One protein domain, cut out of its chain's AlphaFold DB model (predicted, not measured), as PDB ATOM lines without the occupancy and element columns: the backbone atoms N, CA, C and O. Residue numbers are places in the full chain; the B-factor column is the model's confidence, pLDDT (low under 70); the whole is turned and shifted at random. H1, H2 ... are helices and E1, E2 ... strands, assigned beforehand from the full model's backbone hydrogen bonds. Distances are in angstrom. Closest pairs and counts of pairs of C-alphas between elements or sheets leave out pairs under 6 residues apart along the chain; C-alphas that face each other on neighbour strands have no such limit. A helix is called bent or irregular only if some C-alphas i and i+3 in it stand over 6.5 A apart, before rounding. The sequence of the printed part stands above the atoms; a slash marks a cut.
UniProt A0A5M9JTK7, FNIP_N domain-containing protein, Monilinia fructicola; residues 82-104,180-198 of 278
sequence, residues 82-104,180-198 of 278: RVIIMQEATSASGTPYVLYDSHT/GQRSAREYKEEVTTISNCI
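What this domain is: This is residues 82 to 104 and 180 to 198 of the 278 residues of the protein "FNIP_N domain-containing protein" of Monilinia fructicola (UniProt A0A5M9JTK7). A small hairpin of two short strands, E1 and E2, has a much longer single helix, H1, at its side; the late residues of H1, 191 to 198, come near both strands, while its first residue lies at the far end of the whole. The loop between the strands makes the opposite end, and the contact between helix and hairpin is light. The printed part has 42 residues, with two named strands and then one named helix along the chain, in the order E1, E2, H1; the sheet has the order E1 - E2 and is antiparallel, and the class is mixed, helices and strands. The whole is only just compact, close to loose, with a radius of gyration of the C-alphas of 10.8 A, and it is elongated, spanning 32 by 20 by 16 A along its three main axes.

Where its parts are: The sheet is made of two strands. E1 covers residues 84 to 87, Ile 84 to Gln 87, and measures 10.2 A from first to last C-alpha. It begins at C-alpha 84, at (34.195, -11.005, -42.802). E2, the longest strand by residues with 5, covers residues 97 to 101, Tyr 97 to Asp 101, and measures 10.9 A; its C-alpha 97 stands at (29.119, -16.199, -50.360). H1 covers residues 180 to 198, Gly 180 to Ile 198, and its 19 residues measure 26.8 A from first to last C-alpha. It begins at C-alpha 180, at (46.690, -9.722, -59.554), and ends at C-alpha 198, at (32.055, -21.332, -40.362). H1 is not bent.

How they stand to each other: E1 and E2 are antiparallel neighbours and form a hairpin, with 157 degrees between their N-to-C directions. Among the C-alphas that face each other are those of Ile 84 and Asp 101, 4.4 A apart, and those of Met 86 and Val 98, also 4.4 A apart. At Gln 87 and Tyr 97 the facing C-alphas are 5.4 A apart. Backbone atoms within hydrogen-bond range across the pair include N 85 and O 100 at 2.8 A, and N 87 and O 97 at 2.9 A. From the sheet outward comes H1, whose residues 191 to 198 make the pairs of C-alphas within 10 A of the strands, 8 with E1 and 7 with E2. The closest C-alphas of E1 and H1 are those of Met 86 and Ser 195, 7.6 A apart, the one pair within 8 A; the two centres are 13.0 A apart. The closest C-alphas of E2 and H1 are those of Val 98 and Val 191, 7.8 A apart, again the one pair within 8 A, with the centres 11.6 A apart. In H1 every O i to N i+4 pair is within hydrogen-bond range.

The domain as a whole: The two C-alphas farthest apart are those of Ser 91, in the loop between E1 and E2, and Gly 180, the first residue of H1, at 32.2 A. The first and last printed C-alphas, those of Arg 82 and Ile 198, are 14.5 A apart. The printed part has one cut: residues 105 to 179 are not printed, and the C-alphas of Thr 104 and Gly 180 across it are 12.4 A apart. The link from E2 to H1 runs across this cut. Of the links, the one that is printed whole, from E1 to E2, is short, with 9 residues. The mean pLDDT of the printed part is 89.1, and no printed residue is under 70.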
ATOM      1  N   ARG A  82      40.610  -8.982 -39.151       90.25
ATOM      2  CA  ARG A  82      39.820  -9.080 -40.385       90.25
ATOM      3  C   ARG A  82      38.376  -9.446 -40.059       90.25
ATOM      4  O   ARG A  82      38.087 -10.543 -39.591       90.25
ATOM      5  N   VAL A  83      37.461  -8.529 -40.348       92.12
ATOM      6  CA  VAL A  83      36.016  -8.763 -40.276       92.12
ATOM      7  C   VAL A  83      35.518  -9.255 -41.630       92.12
ATOM      8  O   VAL A  83      35.720  -8.574 -42.639       92.12
ATOM      9  N   ILE A  84      34.849 -10.411 -41.631       93.06
ATOM     10  CA  ILE A  84      34.195 -11.005 -42.802       93.06
ATOM     11  C   ILE A  84      32.751 -11.340 -42.430       93.06
ATOM     12  O   ILE A  84      32.500 -11.998 -41.423       93.06
ATOM     13  N   ILE A  85      31.807 -10.907 -43.258       94.31
ATOM     14  CA  ILE A  85      30.389 -11.251 -43.155       94.31
ATOM     15  C   ILE A  85      30.063 -12.156 -44.336       94.31
ATOM     16  O   ILE A  85      30.277 -11.784 -45.492       94.31
ATOM     17  N   MET A  86      29.556 -13.351 -44.048       93.50
ATOM     18  CA  MET A  86      29.230 -14.361 -45.053       93.50
ATOM     19  C   MET A  86      27.806 -14.861 -44.865       93.50
ATOM     20  O   MET A  86      27.323 -14.969 -43.739       93.50
ATOM     21  N   GLN A  87      27.173 -15.219 -45.974       92.25
ATOM     22  CA  GLN A  87      25.886 -15.887 -45.998       92.25
ATOM     23  C   GLN A  87      26.091 -17.374 -46.301       92.25
ATOM     24  O   GLN A  87      26.814 -17.736 -47.234       92.25
ATOM     25  N   GLU A  88      25.445 -18.231 -45.511       90.12
ATOM     26  CA  GLU A  88      25.402 -19.676 -45.747       90.12
ATOM     27  C   GLU A  88      24.705 -19.986 -47.080       90.12
ATOM     28  O   GLU A  88      23.801 -19.260 -47.509       90.12
ATOM     29  N   ALA A  89      25.103 -21.088 -47.724       87.50
ATOM     30  CA  ALA A  89      24.430 -21.582 -48.914       87.50
ATOM     31  C   ALA A  89      22.931 -21.779 -48.645       87.50
ATOM     32  O   ALA A  89      22.525 -22.544 -47.773       87.50
ATOM     33  N   THR A  90      22.100 -21.113 -49.437       85.06
ATOM     34  CA  THR A  90      20.662 -21.383 -49.490       85.06
ATOM     35  C   THR A  90      20.360 -22.296 -50.673       85.06
ATOM     36  O   THR A  90      21.164 -22.403 -51.603       85.06
ATOM     37  N   SER A  91      19.167 -22.895 -50.706       83.44
ATOM     38  CA  SER A  91      18.708 -23.682 -51.862       83.44
ATOM     39  C   SER A  91      18.754 -22.904 -53.185       83.44
ATOM     40  O   SER A  91      18.843 -23.517 -54.243       83.44
ATOM     41  N   ALA A  92      18.697 -21.569 -53.132       81.25
ATOM     42  CA  ALA A  92      18.795 -20.701 -54.302       81.25
ATOM     43  C   ALA A  92      20.248 -20.401 -54.711       81.25
ATOM     44  O   ALA A  92      20.543 -20.324 -55.900       81.25
ATOM     45  N   SER A  93      21.156 -20.226 -53.743       83.19
ATOM     46  CA  SER A  93      22.543 -19.820 -54.004       83.19
ATOM     47  C   SER A  93      23.482 -21.002 -54.271       83.19
ATOM     48  O   SER A  93      24.423 -20.880 -55.051       83.19
ATOM     49  N   GLY A  94      23.240 -22.157 -53.645       85.62
ATOM     50  CA  GLY A  94      24.031 -23.380 -53.828       85.62
ATOM     51  C   GLY A  94      25.426 -23.370 -53.187       85.62
ATOM     52  O   GLY A  94      25.962 -24.440 -52.910       85.62
ATOM     53  N   THR A  95      26.005 -22.203 -52.896       87.12
ATOM     54  CA  THR A  95      27.311 -22.062 -52.231       87.12
ATOM     55  C   THR A  95      27.315 -20.889 -51.253       87.12
ATOM     56  O   THR A  95      26.643 -19.895 -51.525       87.12
ATOM     57  N   PRO A  96      28.088 -20.937 -50.151       90.56
ATOM     58  CA  PRO A  96      28.258 -19.773 -49.290       90.56
ATOM     59  C   PRO A  96      28.910 -18.620 -50.055       90.56
ATOM     60  O   PRO A  96      29.749 -18.849 -50.931       90.56
ATOM     61  N   TYR A  97      28.567 -17.384 -49.705       91.25
ATOM     62  CA  TYR A  97      29.119 -16.199 -50.360       91.25
ATOM     63  C   TYR A  97      29.434 -15.082 -49.363       91.25
ATOM     64  O   TYR A  97      28.841 -14.991 -48.289       91.25
ATOM     65  N   VAL A  98      30.416 -14.247 -49.709       93.12
ATOM     66  CA  VAL A  98      30.852 -13.108 -48.890       93.12
ATOM     67  C   VAL A  98      29.952 -11.911 -49.177       93.12
ATOM     68  O   VAL A  98      29.791 -11.520 -50.330       93.12
ATOM     69  N   LEU A  99      29.392 -11.329 -48.120       93.38
ATOM     70  CA  LEU A  99      28.639 -10.073 -48.153       93.38
ATOM     71  C   LEU A  99      29.556  -8.871 -47.915       93.38
ATOM     72  O   LEU A  99      29.397  -7.828 -48.541       93.38
ATOM     73  N   TYR A 100      30.522  -9.025 -47.010       93.44
ATOM     74  CA  TYR A 100      31.469  -7.979 -46.650       93.44
ATOM     75  C   TYR A 100      32.800  -8.586 -46.223       93.44
ATOM     76  O   TYR A 100      32.827  -9.588 -45.510       93.44
ATOM     77  N   ASP A 101      33.894  -7.950 -46.621       92.19
ATOM     78  CA  ASP A 101      35.230  -8.252 -46.127       92.19
ATOM     79  C   ASP A 101      36.024  -6.951 -45.994       92.19
ATOM     80  O   ASP A 101      36.210  -6.199 -46.951       92.19
ATOM     81  N   SER A 102      36.487  -6.690 -44.777       90.62
ATOM     82  CA  SER A 102      37.336  -5.539 -44.452       90.62
ATOM     83  C   SER A 102      38.689  -5.541 -45.181       90.62
ATOM     84  O   SER A 102      39.307  -4.488 -45.296       90.62
ATOM     85  N   HIS A 103      39.137  -6.693 -45.691       85.44
ATOM     86  CA  HIS A 103      40.443  -6.884 -46.328       85.44
ATOM     87  C   HIS A 103      40.327  -7.371 -47.780       85.44
ATOM     88  O   HIS A 103      41.168  -8.141 -48.247       85.44
ATOM     89  N   THR A 104      39.289  -6.944 -48.513       75.75
ATOM     90  CA  THR A 104      39.190  -7.291 -49.942       75.75
ATOM     91  C   THR A 104      40.479  -6.923 -50.691       75.75
ATOM     92  O   THR A 104      40.997  -5.815 -50.512       75.75
ATOM     93  N   GLY A 180      48.135  -9.921 -59.708       83.38
ATOM     94  CA  GLY A 180      46.690  -9.722 -59.554       83.38
ATOM     95  C   GLY A 180      45.863 -10.996 -59.765       83.38
ATOM     96  O   GLY A 180      44.863 -11.203 -59.085       83.38
ATOM     97  N   GLN A 181      46.273 -11.875 -60.684       84.50
ATOM     98  CA  GLN A 181      45.611 -13.169 -60.889       84.50
ATOM     99  C   GLN A 181      45.892 -14.128 -59.732       84.50
ATOM    100  O   GLN A 181      44.958 -14.759 -59.236       84.50
ATOM    101  N   ARG A 182      47.143 -14.162 -59.258       85.94
ATOM    102  CA  ARG A 182      47.543 -14.986 -58.118       85.94
ATOM    103  C   ARG A 182      46.814 -14.571 -56.844       85.94
ATOM    104  O   ARG A 182      46.155 -15.402 -56.231       85.94
ATOM    105  N   SER A 183      46.849 -13.285 -56.500       85.94
ATOM    106  CA  SER A 183      46.169 -12.757 -55.308       85.94
ATOM    107  C   SER A 183      44.654 -12.975 -55.348       85.94
ATOM    108  O   SER A 183      44.059 -13.347 -54.338       85.94
ATOM    109  N   ALA A 184      44.010 -12.821 -56.510       86.75
ATOM    110  CA  ALA A 184      42.583 -13.111 -56.657       86.75
ATOM    111  C   ALA A 184      42.263 -14.602 -56.455       86.75
ATOM    112  O   ALA A 184      41.233 -14.951 -55.867       86.75
ATOM    113  N   ARG A 185      43.137 -15.490 -56.938       89.81
ATOM    114  CA  ARG A 185      43.009 -16.931 -56.726       89.81
ATOM    115  C   ARG A 185      43.199 -17.294 -55.252       89.81
ATOM    116  O   ARG A 185      42.339 -17.976 -54.703       89.81
ATOM    117  N   GLU A 186      44.270 -16.818 -54.627       89.38
ATOM    118  CA  GLU A 186      44.574 -17.039 -53.207       89.38
ATOM    119  C   GLU A 186      43.432 -16.539 -52.319       89.38
ATOM    120  O   GLU A 186      42.938 -17.275 -51.472       89.38
ATOM    121  N   TYR A 187      42.907 -15.340 -52.592       90.94
ATOM    122  CA  TYR A 187      41.742 -14.803 -51.891       90.94
ATOM    123  C   TYR A 187      40.526 -15.735 -51.976       90.94
ATOM    124  O   TYR A 187      39.845 -15.981 -50.981       90.94
ATOM    125  N   LYS A 188      40.246 -16.292 -53.159       91.31
ATOM    126  CA  LYS A 188      39.135 -17.234 -53.340       91.31
ATOM    127  C   LYS A 188      39.353 -18.535 -52.555       91.31
ATOM    128  O   LYS A 188      38.394 -19.082 -52.006       91.31
ATOM    129  N   GLU A 189      40.587 -19.031 -52.510       92.00
ATOM    130  CA  GLU A 189      40.972 -20.216 -51.733       92.00
ATOM    131  C   GLU A 189      40.840 -19.955 -50.216       92.00
ATOM    132  O   GLU A 189      40.235 -20.765 -49.504       92.00
ATOM    133  N   GLU A 190      41.281 -18.790 -49.730       91.00
ATOM    134  CA  GLU A 190      41.110 -18.356 -48.335       91.00
ATOM    135  C   GLU A 190      39.626 -18.270 -47.950       91.00
ATOM    136  O   GLU A 190      39.204 -18.879 -46.967       91.00
ATOM    137  N   VAL A 191      38.804 -17.576 -48.745       91.50
ATOM    138  CA  VAL A 191      37.357 -17.436 -48.500       91.50
ATOM    139  C   VAL A 191      36.661 -18.798 -48.446       91.50
ATOM    140  O   VAL A 191      35.774 -19.012 -47.620       91.50
ATOM    141  N   THR A 192      37.078 -19.737 -49.296       91.44
ATOM    142  CA  THR A 192      36.555 -21.113 -49.294       91.44
ATOM    143  C   THR A 192      36.944 -21.856 -48.014       91.44
ATOM    144  O   THR A 192      36.150 -22.604 -47.451       91.44
ATOM    145  N   THR A 193      38.161 -21.644 -47.521       91.25
ATOM    146  CA  THR A 193      38.621 -22.243 -46.261       91.25
ATOM    147  C   THR A 193      37.831 -21.688 -45.079       91.25
ATOM    148  O   THR A 193      37.322 -22.450 -44.259       91.25
ATOM    149  N   ILE A 194      37.645 -20.368 -45.037       91.75
ATOM    150  CA  ILE A 194      36.888 -19.679 -43.989       91.75
ATOM    151  C   ILE A 194      35.423 -20.127 -43.993       91.75
ATOM    152  O   ILE A 194      34.883 -20.454 -42.935       91.75
ATOM    153  N   SER A 195      34.784 -20.224 -45.163       92.00
ATOM    154  CA  SER A 195      33.396 -20.687 -45.261       92.00
ATOM    155  C   SER A 195      33.232 -22.120 -44.758       92.00
ATOM    156  O   SER A 195      32.271 -22.409 -44.049       92.00
ATOM    157  N   ASN A 196      34.198 -22.997 -45.034       89.69
ATOM    158  CA  ASN A 196      34.216 -24.353 -44.502       89.69
ATOM    159  C   ASN A 196      34.455 -24.388 -42.986       89.69
ATOM    160  O   ASN A 196      33.934 -25.273 -42.317       89.69
ATOM    161  N   CYS A 197      35.193 -23.443 -42.399       89.75
ATOM    162  CA  CYS A 197      35.291 -23.347 -40.940       89.75
ATOM    163  C   CYS A 197      33.953 -22.917 -40.314       89.75
ATOM    164  O   CYS A 197      33.496 -23.522 -39.342       89.75
ATOM    165  N   ILE A 198      33.294 -21.911 -40.899       88.38
ATOM    166  CA  ILE A 198      32.055 -21.332 -40.362       88.38
ATOM    167  C   ILE A 198      30.862 -22.276 -40.571       88.38
ATOM    168  O   ILE A 198      30.150 -22.586 -39.612       88.38
TER     169      ILE A 198